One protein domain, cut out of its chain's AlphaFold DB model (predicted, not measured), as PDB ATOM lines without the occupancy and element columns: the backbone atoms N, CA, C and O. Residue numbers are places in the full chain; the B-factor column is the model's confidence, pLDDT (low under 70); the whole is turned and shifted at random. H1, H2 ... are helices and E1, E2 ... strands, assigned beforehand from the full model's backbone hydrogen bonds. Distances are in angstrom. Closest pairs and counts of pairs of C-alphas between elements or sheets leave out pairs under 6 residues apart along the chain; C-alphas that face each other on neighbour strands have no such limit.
ATOM      1  N   ARG A  10      -3.390  30.687  30.678       88.75
ATOM      2  CA  ARG A  10      -4.723  31.048  30.207       88.75
ATOM      3  C   ARG A  10      -5.729  30.131  30.877       88.75
ATOM      4  O   ARG A  10      -5.623  28.915  30.746       88.75
ATOM      5  N   ILE A  11      -6.681  30.720  31.585       89.25
ATOM      6  CA  ILE A  11      -7.829  30.005  32.143       89.25
ATOM      7  C   ILE A  11      -9.093  30.444  31.404       89.25
ATOM      8  O   ILE A  11      -9.191  31.623  31.047       89.25
ATOM      9  N   PRO A  12     -10.044  29.538  31.132       90.50
ATOM     10  CA  PRO A  12     -11.306  29.889  30.503       90.50
ATOM     11  C   PRO A  12     -12.019  31.012  31.261       90.50
ATOM     12  O   PRO A  12     -12.128  30.991  32.485       90.50
ATOM     13  N   SER A  13     -12.526  31.998  30.526       89.75
ATOM     14  CA  SER A  13     -13.331  33.079  31.092       89.75
ATOM     15  C   SER A  13     -14.350  33.554  30.067       89.75
ATOM     16  O   SER A  13     -14.069  33.591  28.869       89.75
ATOM     17  N   ALA A  14     -15.538  33.949  30.523       87.50
ATOM     18  CA  ALA A  14     -16.624  34.440  29.672       87.50
ATOM     19  C   ALA A  14     -16.378  35.888  29.183       87.50
ATOM     20  O   ALA A  14     -17.249  36.756  29.267       87.50
ATOM     21  N   THR A  15     -15.170  36.159  28.689       89.25
ATOM     22  CA  THR A  15     -14.733  37.423  28.087       89.25
ATOM     23  C   THR A  15     -14.708  37.305  26.562       89.25
ATOM     24  O   THR A  15     -14.830  36.221  25.997       89.25
ATOM     25  N   LYS A  16     -14.508  38.430  25.863       88.44
ATOM     26  CA  LYS A  16     -14.406  38.469  24.391       88.44
ATOM     27  C   LYS A  16     -13.307  37.550  23.829       88.44
ATOM     28  O   LYS A  16     -13.429  37.078  22.694       88.44
ATOM     29  N   ASP A  17     -12.254  37.332  24.608       90.38
ATOM     30  CA  ASP A  17     -11.107  36.514  24.219       90.38
ATOM     31  C   ASP A  17     -11.297  35.038  24.601       90.38
ATOM     32  O   ASP A  17     -10.561  34.188  24.113       90.38
ATOM     33  N   GLY A  18     -12.308  34.722  25.421       90.44
ATOM     34  CA  GLY A  18     -12.609  33.373  25.915       90.44
ATOM     35  C   GLY A  18     -11.687  32.888  27.033       90.44
ATOM     36  O   GLY A  18     -11.852  31.776  27.530       90.44
ATOM     37  N   PHE A  19     -10.724  33.712  27.448       92.06
ATOM     38  CA  PHE A  19      -9.795  33.397  28.524       92.06
ATOM     39  C   PHE A  19      -9.396  34.643  29.318       92.06
ATOM     40  O   PHE A  19      -9.538  35.780  28.863       92.06
ATOM     41  N   GLU A  20      -8.857  34.407  30.508       90.12
ATOM     42  CA  GLU A  20      -8.084  35.371  31.282       90.12
ATOM     43  C   GLU A  20      -6.676  34.824  31.513       90.12
ATOM     44  O   GLU A  20      -6.479  33.622  31.696       90.12
ATOM     45  N   THR A  21      -5.682  35.710  31.473       89.56
ATOM     46  CA  THR A  21      -4.298  35.341  31.768       89.56
ATOM     47  C   THR A  21      -4.029  35.548  33.252       89.56
ATOM     48  O   THR A  21      -4.127  36.671  33.749       89.56
ATOM     49  N   ILE A  22      -3.636  34.484  33.939       86.25
ATOM     50  CA  ILE A  22      -3.240  34.481  35.347       86.25
ATOM     51  C   ILE A  22      -1.744  34.183  35.504       86.25
ATOM     52  O   ILE A  22      -1.068  33.741  34.575       86.25
ATOM     53  N   GLY A  23      -1.220  34.418  36.705       84.31
ATOM     54  CA  GLY A  23       0.191  34.221  37.024       84.31
ATOM     55  C   GLY A  23       1.066  35.441  36.732       84.31
ATOM     56  O   GLY A  23       0.590  36.543  36.447       84.31
ATOM     57  N   PHE A  24       2.373  35.241  36.852       85.88
ATOM     58  CA  PHE A  24       3.392  36.272  36.720       85.88
ATOM     59  C   PHE A  24       3.826  36.420  35.264       85.88
ATOM     60  O   PHE A  24       3.964  35.442  34.528       85.88
ATOM     61  N   LYS A  25       4.042  37.667  34.839       84.12
ATOM     62  CA  LYS A  25       4.551  37.987  33.506       84.12
ATOM     63  C   LYS A  25       6.061  38.169  33.570       84.12
ATOM     64  O   LYS A  25       6.537  39.119  34.185       84.12
ATOM     65  N   ILE A  26       6.795  37.325  32.857       79.88
ATOM     66  CA  ILE A  26       8.215  37.559  32.584       79.88
ATOM     67  C   ILE A  26       8.289  38.552  31.420       79.88
ATOM     68  O   ILE A  26       7.693  38.326  30.365       79.88
ATOM     69  N   SER A  27       8.951  39.695  31.605       78.44
ATOM     70  CA  SER A  27       8.961  40.762  30.596       78.44
ATOM     71  C   SER A  27      10.336  41.385  30.387       78.44
ATOM     72  O   SER A  27      11.255  41.217  31.184       78.44
ATOM     73  N   GLY A  28      10.488  42.093  29.263       82.44
ATOM     74  CA  GLY A  28      11.702  42.843  28.951       82.44
ATOM     75  C   GLY A  28      12.944  41.957  28.869       82.44
ATOM     76  O   GLY A  28      12.953  40.950  28.159       82.44
ATOM     77  N   LYS A  29      14.003  42.354  29.581       79.44
ATOM     78  CA  LYS A  29      15.294  41.651  29.590       79.44
ATOM     79  C   LYS A  29      15.254  40.320  30.348       79.44
ATOM     80  O   LYS A  29      16.082  39.460  30.068       79.44
ATOM     81  N   ASP A  30      14.282  40.105  31.239       81.38
ATOM     82  CA  ASP A  30      14.212  38.881  32.048       81.38
ATOM     83  C   ASP A  30      13.903  37.631  31.213       81.38
ATOM     84  O   ASP A  30      14.283  36.532  31.601       81.38
ATOM     85  N   ARG A  31      13.334  37.784  30.006       84.56
ATOM     86  CA  ARG A  31      13.158  36.669  29.050       84.56
ATOM     87  C   ARG A  31      14.481  36.010  28.636       84.56
ATOM     88  O   ARG A  31      14.506  34.851  28.227       84.56
ATOM     89  N   TRP A  32      15.573  36.769  28.712       85.44
ATOM     90  CA  TRP A  32      16.918  36.316  28.373       85.44
ATOM     91  C   TRP A  32      17.693  35.816  29.591       85.44
ATOM     92  O   TRP A  32      18.790  35.280  29.431       85.44
ATOM     93  N   LYS A  33      17.139  35.967  30.798       88.50
ATOM     94  CA  LYS A  33      17.736  35.418  32.011       88.50
ATOM     95  C   LYS A  33      17.407  33.936  32.162       88.50
ATOM     96  O   LYS A  33      16.460  33.413  31.568       88.50
ATOM     97  N   ARG A  34      18.215  33.240  32.955       87.88
ATOM     98  CA  ARG A  34      17.893  31.898  33.439       87.88
ATOM     99  C   ARG A  34      16.699  31.966  34.383       87.88
ATOM    100  O   ARG A  34      16.569  32.910  35.161       87.88
ATOM    101  N   PHE A  35      15.847  30.952  34.316       83.00
ATOM    102  CA  PHE A  35      14.608  30.919  35.084       83.00
ATOM    103  C   PHE A  35      14.852  30.812  36.601       83.00
ATOM    104  O   PHE A  35      14.137  31.424  37.387       83.00
ATOM    105  N   ASP A  36      15.912  30.118  37.016       82.38
ATOM    106  CA  ASP A  36      16.343  30.001  38.415       82.38
ATOM    107  C   ASP A  36      16.990  31.283  38.973       82.38
ATOM    108  O   ASP A  36      17.121  31.430  40.187       82.38
ATOM    109  N   CYS A  37      17.348  32.243  38.114       84.75
ATOM    110  CA  CYS A  37      17.769  33.590  38.516       84.75
ATOM    111  C   CYS A  37      16.604  34.571  38.679       84.75
ATOM    112  O   CYS A  37      16.832  35.722  39.055       84.75
ATOM    113  N   ILE A  38      15.371  34.160  38.369       82.38
ATOM    114  CA  ILE A  38      14.199  34.998  38.606       82.38
ATOM    115  C   ILE A  38      13.859  34.917  40.093       82.38
ATOM    116  O   ILE A  38      13.538  33.849  40.628       82.38
ATOM    117  N   SER A  39      13.941  36.068  40.758       84.81
ATOM    118  CA  SER A  39      13.600  36.200  42.169       84.81
ATOM    119  C   SER A  39      12.192  35.687  42.441       84.81
ATOM    120  O   SER A  39      11.269  35.914  41.654       84.81
ATOM    121  N   LYS A  40      12.022  35.010  43.580       89.19
ATOM    122  CA  LYS A  40      10.690  34.697  44.099       89.19
ATOM    123  C   LYS A  40       9.910  36.015  44.272       89.19
ATOM    124  O   LYS A  40      10.503  36.957  44.803       89.19
ATOM    125  N   PRO A  41       8.633  36.097  43.850       90.31
ATOM    126  CA  PRO A  41       7.800  37.268  44.106       90.31
ATOM    127  C   PRO A  41       7.767  37.610  45.596       90.31
ATOM    128  O   PRO A  41       7.881  36.706  46.436       90.31
ATOM    129  N   SER A  42       7.584  38.886  45.934       93.88
ATOM    130  CA  SER A  42       7.337  39.267  47.327       93.88
ATOM    131  C   SER A  42       6.041  38.633  47.841       93.88
ATOM    132  O   SER A  42       5.193  38.192  47.059       93.88
ATOM    133  N   GLU A  43       5.881  38.560  49.160       95.62
ATOM    134  CA  GLU A  43       4.683  37.968  49.763       95.62
ATOM    135  C   GLU A  43       3.419  38.730  49.339       95.62
ATOM    136  O   GLU A  43       2.430  38.115  48.947       95.62
ATOM    137  N   ASP A  44       3.493  40.064  49.281       95.56
ATOM    138  CA  ASP A  44       2.403  40.927  48.814       95.56
ATOM    139  C   ASP A  44       2.055  40.691  47.337       95.56
ATOM    140  O   ASP A  44       0.878  40.641  46.956       95.56
ATOM    141  N   GLU A  45       3.070  40.533  46.479       93.31
ATOM    142  CA  GLU A  45       2.881  40.218  45.060       93.31
ATOM    143  C   GLU A  45       2.230  38.843  44.880       93.31
ATOM    144  O   GLU A  45       1.344  38.678  44.032       93.31
ATOM    145  N   TRP A  46       2.649  37.871  45.693       93.88
ATOM    146  CA  TRP A  46       2.119  36.512  45.708       93.88
ATOM    147  C   TRP A  46       0.671  36.459  46.196       93.88
ATOM    148  O   TRP A  46      -0.195  35.940  45.487       93.88
ATOM    149  N   ALA A  47       0.373  37.082  47.337       94.38
ATOM    150  CA  ALA A  47      -0.981  37.223  47.865       94.38
ATOM    151  C   ALA A  47      -1.906  37.890  46.843       94.38
ATOM    152  O   ALA A  47      -2.974  37.367  46.523       94.38
ATOM    153  N   SER A  48      -1.453  38.990  46.236       92.75
ATOM    154  CA  SER A  48      -2.205  39.684  45.189       92.75
ATOM    155  C   SER A  48      -2.463  38.799  43.966       92.75
ATOM    156  O   SER A  48      -3.525  38.891  43.349       92.75
ATOM    157  N   ALA A  49      -1.509  37.947  43.578       90.50
ATOM    158  CA  ALA A  49      -1.687  37.013  42.468       90.50
ATOM    159  C   ALA A  49      -2.728  35.931  42.784       90.50
ATOM    160  O   ALA A  49      -3.600  35.674  41.950       90.50
ATOM    161  N   LEU A  50      -2.688  35.352  43.986       91.62
ATOM    162  CA  LEU A  50      -3.668  34.356  44.418       91.62
ATOM    163  C   LEU A  50      -5.066  34.945  44.591       91.62
ATOM    164  O   LEU A  50      -6.042  34.292  44.224       91.62
ATOM    165  N   GLU A  51      -5.193  36.178  45.080       91.44
ATOM    166  CA  GLU A  51      -6.492  36.855  45.156       91.44
ATOM    167  C   GLU A  51      -7.067  37.137  43.767       91.44
ATOM    168  O   GLU A  51      -8.264  36.945  43.552       91.44
ATOM    169  N   ARG A  52      -6.231  37.497  42.781       88.31
ATOM    170  CA  ARG A  52      -6.686  37.606  41.384       88.31
ATOM    171  C   ARG A  52      -7.207  36.271  40.860       88.31
ATOM    172  O   ARG A  52      -8.311  36.240  40.329       88.31
ATOM    173  N   ILE A  53      -6.456  35.182  41.045       87.38
ATOM    174  CA  ILE A  53      -6.893  33.827  40.658       87.38
ATOM    175  C   ILE A  53      -8.228  33.494  41.338       87.38
ATOM    176  O   ILE A  53      -9.191  33.102  40.682       87.38
ATOM    177  N   THR A  54      -8.312  33.739  42.644       88.81
ATOM    178  CA  THR A  54      -9.502  33.478  43.455       88.81
ATOM    179  C   THR A  54     -10.713  34.266  42.952       88.81
ATOM    180  O   THR A  54     -11.812  33.722  42.840       88.81
ATOM    181  N   ALA A  55     -10.527  35.540  42.605       88.06
ATOM    182  CA  ALA A  55     -11.585  36.413  42.111       88.06
ATOM    183  C   ALA A  55     -12.128  35.991  40.737       88.06
ATOM    184  O   ALA A  55     -13.305  36.242  40.460       88.06
ATOM    185  N   VAL A  56     -11.305  35.363  39.887       83.50
ATOM    186  CA  VAL A  56     -11.776  34.797  38.612       83.50
ATOM    187  C   VAL A  56     -12.733  33.636  38.878       83.50
ATOM    188  O   VAL A  56     -13.846  33.624  38.357       83.50
ATOM    189  N   TYR A  57     -12.351  32.712  39.761       83.75
ATOM    190  CA  TYR A  57     -13.140  31.511  40.034       83.75
ATOM    191  C   TYR A  57     -14.392  31.769  40.891       83.75
ATOM    192  O   TYR A  57     -15.470  31.264  40.563       83.75
ATOM    193  N   LYS A  58     -14.315  32.609  41.936       81.56
ATOM    194  CA  LYS A  58     -15.436  32.852  42.874       81.56
ATOM    195  C   LYS A  58     -16.722  33.360  42.217       81.56
ATOM    196  O   LYS A  58     -17.798  33.167  42.766       81.56
ATOM    197  N   LYS A  59     -16.643  34.003  41.050       72.06
ATOM    198  CA  LYS A  59     -17.824  34.559  40.363       72.06
ATOM    199  C   LYS A  59     -18.747  33.497  39.766       72.06
ATOM    200  O   LYS A  59     -19.898  33.809  39.464       72.06
ATOM    201  N   CYS A  60     -18.243  32.288  39.527       68.00
ATOM    202  CA  CYS A  60     -18.927  31.301  38.690       68.00
ATOM    203  C   CYS A  60     -18.799  29.850  39.204       68.00
ATOM    204  O   CYS A  60     -19.296  28.934  38.547       68.00
ATOM    205  N   CYS A  61     -18.127  29.635  40.338       80.56
ATOM    206  CA  CYS A  61     -17.937  28.315  40.940       80.56
ATOM    207  C   CYS A  61     -19.142  27.870  41.779       80.56
ATOM    208  O   CYS A  61     -19.823  28.690  42.392       80.56
ATOM    209  N   ASP A  62     -19.367  26.558  41.804       84.62
ATOM    210  CA  ASP A  62     -20.212  25.892  42.795       84.62
ATOM    211  C   ASP A  62     -19.434  25.678  44.110       84.62
ATOM    212  O   ASP A  62     -18.230  25.940  44.189       84.62
ATOM    213  N   ASP A  63     -20.123  25.210  45.153       88.19
ATOM    214  CA  ASP A  63     -19.530  25.012  46.483       88.19
ATOM    215  C   ASP A  63     -18.358  24.016  46.475       88.19
ATOM    216  O   ASP A  63     -17.423  24.152  47.265       88.19
ATOM    217  N   GLU A  64     -18.387  23.016  45.593       90.44
ATOM    218  CA  GLU A  64     -17.322  22.019  45.462       90.44
ATOM    219  C   GLU A  64     -16.076  22.620  44.805       90.44
ATOM    220  O   GLU A  64     -14.974  22.510  45.345       90.44
ATOM    221  N   SER A  65     -16.250  23.363  43.714       90.38
ATOM    222  CA  SER A  65     -15.163  24.072  43.034       90.38
ATOM    223  C   SER A  65     -14.527  25.135  43.937       90.38
ATOM    224  O   SER A  65     -13.316  25.347  43.888       90.38
ATOM    225  N   ILE A  66     -15.309  25.784  44.813       91.50
ATOM    226  CA  ILE A  66     -14.773  26.705  45.830       91.50
ATOM    227  C   ILE A  66     -13.886  25.957  46.832       91.50
ATOM    228  O   ILE A  66     -12.799  26.436  47.148       91.50
ATOM    229  N   LYS A  67     -14.301  24.777  47.309       93.81
ATOM    230  CA  LYS A  67     -13.465  23.956  48.203       93.81
ATOM    231  C   LYS A  67     -12.168  23.526  47.519       93.81
ATOM    232  O   LYS A  67     -11.101  23.660  48.114       93.81
ATOM    233  N   ASN A  68     -12.249  23.080  46.265       94.81
ATOM    234  CA  ASN A  68     -11.078  22.708  45.470       94.81
ATOM    235  C   ASN A  68     -10.121  23.894  45.288       94.81
ATOM    236  O   ASN A  68      -8.910  23.747  45.447       94.81
ATOM    237  N   LEU A  69     -10.656  25.082  45.002       93.75
ATOM    238  CA  LEU A  69      -9.877  26.311  44.872       93.75
ATOM    239  C   LEU A  69      -9.123  26.660  46.157       93.75
ATOM    240  O   LEU A  69      -7.935  26.971  46.084       93.75
ATOM    241  N   GLU A  70      -9.782  26.607  47.316       94.62
ATOM    242  CA  GLU A  70      -9.127  26.903  48.597       94.62
ATOM    243  C   GLU A  70      -8.040  25.859  48.921       94.62
ATOM    244  O   GLU A  70      -6.947  26.238  49.340       94.62
ATOM    245  N   ALA A  71      -8.264  24.574  48.619       94.50
ATOM    246  CA  ALA A  71      -7.246  23.531  48.781       94.50
ATOM    247  C   ALA A  71      -6.016  23.761  47.880       94.50
ATOM    248  O   ALA A  71      -4.870  23.668  48.331       94.50
ATOM    249  N   VAL A  72      -6.229  24.117  46.607       94.31
ATOM    250  CA  VAL A  72      -5.125  24.437  45.688       94.31
ATOM    251  C   VAL A  72      -4.398  25.714  46.119       94.31
ATOM    252  O   VAL A  72      -3.169  25.776  46.045       94.31
ATOM    253  N   LYS A  73      -5.129  26.723  46.603       94.62
ATOM    254  CA  LYS A  73      -4.560  27.967  47.133       94.62
ATOM    255  C   LYS A  73      -3.665  27.701  48.342       94.62
ATOM    256  O   LYS A  73      -2.549  28.216  48.387       94.62
ATOM    257  N   GLU A  74      -4.121  26.879  49.284       95.62
ATOM    258  CA  GLU A  74      -3.334  26.475  50.452       95.62
ATOM    259  C   GLU A  74      -2.052  25.745  50.029       95.62
ATOM    260  O   GLU A  74      -0.959  26.072  50.499       95.62
ATOM    261  N   LEU A  75      -2.156  24.807  49.082       95.81
ATOM    262  CA  LEU A  75      -0.996  24.091  48.555       95.81
ATOM    263  C   LEU A  75       0.017  25.039  47.895       95.81
ATOM    264  O   LEU A  75       1.217  24.947  48.167       95.81
ATOM    265  N   LEU A  76      -0.454  25.970  47.060       94.62
ATOM    266  CA  LEU A  76       0.380  26.997  46.430       94.62
ATOM    267  C   LEU A  76       1.083  27.875  47.474       94.62
ATOM    268  O   LEU A  76       2.272  28.160  47.321       94.62
ATOM    269  N   TRP A  77       0.388  28.264  48.548       96.31
ATOM    270  CA  TRP A  77       0.965  29.049  49.643       96.31
ATOM    271  C   TRP A  77       2.076  28.292  50.375       96.31
ATOM    272  O   TRP A  77       3.193  28.794  50.494       96.31
ATOM    273  N   ARG A  78       1.828  27.035  50.757       96.38
ATOM    274  CA  ARG A  78       2.837  26.179  51.410       96.38
ATOM    275  C   ARG A  78       4.089  25.985  50.547       96.38
ATOM    276  O   ARG A  78       5.214  25.967  51.057       96.38
ATOM    277  N   CYS A  79       3.910  25.843  49.231       95.31
ATOM    278  CA  CYS A  79       5.024  25.761  48.283       95.31
ATOM    279  C   CYS A  79       5.804  27.077  48.221       95.31
ATOM    280  O   CYS A  79       7.034  27.061  48.223       95.31
ATOM    281  N   TYR A  80       5.099  28.210  48.202       95.19
ATOM    282  CA  TYR A  80       5.700  29.538  48.208       95.19
ATOM    283  C   TYR A  80       6.547  29.802  49.457       95.19
ATOM    284  O   TYR A  80       7.677  30.283  49.334       95.19
ATOM    285  N   GLU A  81       6.047  29.456  50.643       96.19
ATOM    286  CA  GLU A  81       6.767  29.629  51.913       96.19
ATOM    287  C   GLU A  81       8.070  28.823  51.943       96.19
ATOM    288  O   GLU A  81       9.104  29.315  52.392       96.19
ATOM    289  N   SER A  82       8.043  27.610  51.386       94.50
ATOM    290  CA  SER A  82       9.202  26.710  51.351       94.50
ATOM    291  C   SER A  82      10.233  27.089  50.276       94.50
ATOM    292  O   SER A  82      11.407  26.724  50.373       94.50
ATOM    293  N   ALA A  83       9.809  27.790  49.223       92.62
ATOM    294  CA  ALA A  83      10.616  28.102  48.048       92.62
ATOM    295  C   ALA A  83      11.635  29.230  48.283       92.62
ATOM    296  O   ALA A  83      11.337  30.240  48.929       92.62
ATOM    297  N   LYS A  84      12.825  29.108  47.675       89.50
ATOM    298  CA  LYS A  84      13.865  30.158  47.677       89.50
ATOM    299  C   LYS A  84      13.839  31.007  46.406       89.50
ATOM    300  O   LYS A  84      14.163  32.188  46.447       89.50
ATOM    301  N   SER A  85      13.431  30.415  45.290       86.25
ATOM    302  CA  SER A  85      13.272  31.071  43.990       86.25
ATOM    303  C   SER A  85      11.860  30.876  43.447       86.25
ATOM    304  O   SER A  85      11.113  30.020  43.920       86.25
ATOM    305  N   PHE A  86      11.494  31.632  42.411       85.12
ATOM    306  CA  PHE A  86      10.219  31.408  41.730       85.12
ATOM    307  C   PHE A  86      10.154  30.025  41.062       85.12
ATOM    308  O   PHE A  86       9.104  29.385  41.045       85.12
ATOM    309  N   SER A  87      11.296  29.522  40.582       84.12
ATOM    310  CA  SER A  87      11.388  28.180  40.006       84.12
ATOM    311  C   SER A  87      11.103  27.065  41.015       84.12
ATOM    312  O   SER A  87      10.443  26.084  40.667       84.12
ATOM    313  N   ASP A  88      11.502  27.257  42.277       88.38
ATOM    314  CA  ASP A  88      11.241  26.291  43.346       88.38
ATOM    315  C   ASP A  88       9.748  26.186  43.647       88.38
ATOM    316  O   ASP A  88       9.260  25.088  43.879       88.38
ATOM    317  N   VAL A  89       8.999  27.296  43.578       89.88
ATOM    318  CA  VAL A  89       7.543  27.279  43.807       89.88
ATOM    319  C   VAL A  89       6.859  26.307  42.843       89.88
ATOM    320  O   VAL A  89       6.066  25.469  43.270       89.88
ATOM    321  N   ASN A  90       7.197  26.381  41.551       86.25
ATOM    322  CA  ASN A  90       6.617  25.507  40.529       86.25
ATOM    323  C   ASN A  90       7.047  24.045  40.716       86.25
ATOM    324  O   ASN A  90       6.211  23.146  40.631       86.25
ATOM    325  N   ALA A  91       8.331  23.805  40.998       87.88
ATOM    326  CA  ALA A  91       8.850  22.456  41.214       87.88
ATOM    327  C   ALA A  91       8.243  21.796  42.462       87.88
ATOM    328  O   ALA A  91       7.846  20.634  42.418       87.88
ATOM    329  N   PHE A  92       8.123  22.542  43.563       92.50
ATOM    330  CA  PHE A  92       7.535  22.052  44.809       92.50
ATOM    331  C   PHE A  92       6.048  21.769  44.646       92.50
ATOM    332  O   PHE A  92       5.590  20.729  45.110       92.50
ATOM    333  N   PHE A  93       5.315  22.635  43.941       93.31
ATOM    334  CA  PHE A  93       3.902  22.403  43.657       93.31
ATOM    335  C   PHE A  93       3.689  21.089  42.897       93.31
ATOM    336  O   PHE A  93       2.942  20.233  43.364       93.31
ATOM    337  N   LEU A  94       4.387  20.892  41.773       91.38
ATOM    338  CA  LEU A  94       4.253  19.667  40.977       91.38
ATOM    339  C   LEU A  94       4.718  18.424  41.745       91.38
ATOM    340  O   LEU A  94       4.050  17.397  41.691       91.38
ATOM    341  N   SER A  95       5.811  18.526  42.505       93.31
ATOM    342  CA  SER A  95       6.302  17.420  43.332       93.31
ATOM    343  C   SER A  95       5.297  17.005  44.400       93.31
ATOM    344  O   SER A  95       5.016  15.820  44.543       93.31
ATOM    345  N   LYS A  96       4.690  17.966  45.105       94.69
ATOM    346  CA  LYS A  96       3.656  17.667  46.102       94.69
ATOM    347  C   LYS A  96       2.409  17.059  45.474       94.69
ATOM    348  O   LYS A  96       1.879  16.096  46.013       94.69
ATOM    349  N   VAL A  97       1.960  17.577  44.331       95.25
ATOM    350  CA  VAL A  97       0.822  16.993  43.608       95.25
ATOM    351  C   VAL A  97       1.115  15.540  43.227       95.25
ATOM    352  O   VAL A  97       0.359  14.654  43.609       95.25
ATOM    353  N   CYS A  98       2.230  15.275  42.543       94.81
ATOM    354  CA  CYS A  98       2.551  13.927  42.083       94.81
ATOM    355  C   CYS A  98       2.826  12.959  43.240       94.81
ATOM    356  O   CYS A  98       2.269  11.867  43.266       94.81
ATOM    357  N   ASN A  99       3.666  13.347  44.199       95.06
ATOM    358  CA  ASN A  99       4.174  12.420  45.207       95.06
ATOM    359  C   ASN A  99       3.286  12.349  46.458       95.06
ATOM    360  O   ASN A  99       3.076  11.266  46.991       95.06
ATOM    361  N   GLU A 100       2.752  13.477  46.941       94.38
ATOM    362  CA  GLU A 100       1.944  13.498  48.174       94.38
ATOM    363  C   GLU A 100       0.459  13.248  47.895       94.38
ATOM    364  O   GLU A 100      -0.175  12.509  48.644       94.38
ATOM    365  N   LEU A 101      -0.104  13.849  46.838       94.81
ATOM    366  CA  LEU A 101      -1.543  13.740  46.552       94.81
ATOM    367  C   LEU A 101      -1.884  12.559  45.645       94.81
ATOM    368  O   LEU A 101      -2.901  11.901  45.849       94.81
ATOM    369  N   TRP A 102      -1.058  12.287  44.637       95.50
ATOM    370  CA  TRP A 102      -1.295  11.186  43.700       95.50
ATOM    371  C   TRP A 102      -0.561   9.897  44.071       95.50
ATOM    372  O   TRP A 102      -0.844   8.859  43.483       95.50
ATOM    373  N   GLY A 103       0.354   9.945  45.046       94.94
ATOM    374  CA  GLY A 103       1.113   8.775  45.493       94.94
ATOM    375  C   GLY A 103       2.028   8.188  44.417       94.94
ATOM    376  O   GLY A 103       2.327   6.997  44.455       94.94
ATOM    377  N   LEU A 104       2.436   8.996  43.435       94.12
ATOM    378  CA  LEU A 104       3.389   8.587  42.411       94.12
ATOM    379  C   LEU A 104       4.811   8.613  42.980       94.12
ATOM    380  O   LEU A 104       5.127   9.396  43.871       94.12
ATOM    381  N   GLU A 105       5.695   7.791  42.424       94.00
ATOM    382  CA  GLU A 105       7.114   7.765  42.787       94.00
ATOM    383  C   GLU A 105       7.930   8.557  41.754       94.00
ATOM    384  O   GLU A 105       8.661   7.996  40.938       94.00
ATOM    385  N   VAL A 106       7.765   9.886  41.741       92.94
ATOM    386  CA  VAL A 106       8.403  10.764  40.748       92.94
ATOM    387  C   VAL A 106       9.571  11.528  41.361       92.94
ATOM    388  O   VAL A 106       9.419  12.318  42.298       92.94
ATOM    389  N   LEU A 107      10.754  11.355  40.767       90.69
ATOM    390  CA  LEU A 107      11.936  12.143  41.095       90.69
ATOM    391  C   LEU A 107      11.941  13.456  40.311       90.69
ATOM    392  O   LEU A 107      11.917  13.471  39.082       90.69
ATOM    393  N   PHE A 108      12.032  14.566  41.038       87.94
ATOM    394  CA  PHE A 108      12.183  15.898  40.465       87.94
ATOM    395  C   PHE A 108      13.615  16.379  40.660       87.94
ATOM    396  O   PHE A 108      14.141  16.356  41.771       87.94
ATOM    397  N   PHE A 109      14.227  16.881  39.593       86.19
ATOM    398  CA  PHE A 109      15.517  17.556  39.653       86.19
ATOM    399  C   PHE A 109      15.488  18.816  38.791       86.19
ATOM    400  O   PHE A 109      14.775  18.897  37.788       86.19
TER     401      PHE A 109
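This is residues 10 to 109 of the 425 residues of an uncharacterized protein of Methanosarcinales archaeon (UniProt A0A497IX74). Two helices, H2 and H3, make a helical hairpin, and H4 slants away from the far end of H3. A small hairpin of two strands, E1 and E2, sits beside residues 49 to 57 of H2, and the short H1 lies far out on the stretch between E2 and H2. The printed part has 100 residues, with E1, E2, H1, H2, H3 and H4 in that order; the two strands are antiparallel and the class is mostly helix. It is only just compact, close to loose, with a radius of gyration of the C-alphas of 15.1 A and spans of 39 by 36 by 24 A.

E1, residues 10 to 12, begins at C-alpha 10 (-4.723, 31.048, 30.207). E2 is residues 19 to 22 and H1 residues 28 to 32. H2, residues 43 to 58, is 21.9 A long. H3, residues 63 to 82, is 29.2 A long. H4, residues 86 to 101, is 21.8 A long and ends at C-alpha 101 (-1.543, 13.740, 46.552).

In the hairpin of E1 and E2, N 11 and O 20 are 2.9 A apart, within hydrogen-bond range. The closest C-alphas of E2 and H2, Ile 22 and Ile 53, are 6.5 A apart. H1 touches no helix. H2 and H3 touch, closest at the C-alphas of Lys 58 and Ile 66, 6.9 A, at a shallow tilt of 14 degrees, opposite ways; H3 does so with residues 66 to 73 alone. H3, with residues 75 to 82 alone, touches residues 88 to 93 of H4, closest at the C-alphas of Tyr 80 and Val 89, 5.3 A, at a steep tilt of 56 degrees. H2 and H4 are apart. Every O i to N i+4 pair is within hydrogen-bond range in H2 and H3, 11 of 12 in H4 and 0 of 1 in H1, where 1 of 2 O i to N i+3 pairs is.

The C-alphas farthest apart, Trp 32 and Asp 63, are 42.2 A apart. The printed part has no cut and no long link. Its mean pLDDT is 89.5, and residue 60 is under 70.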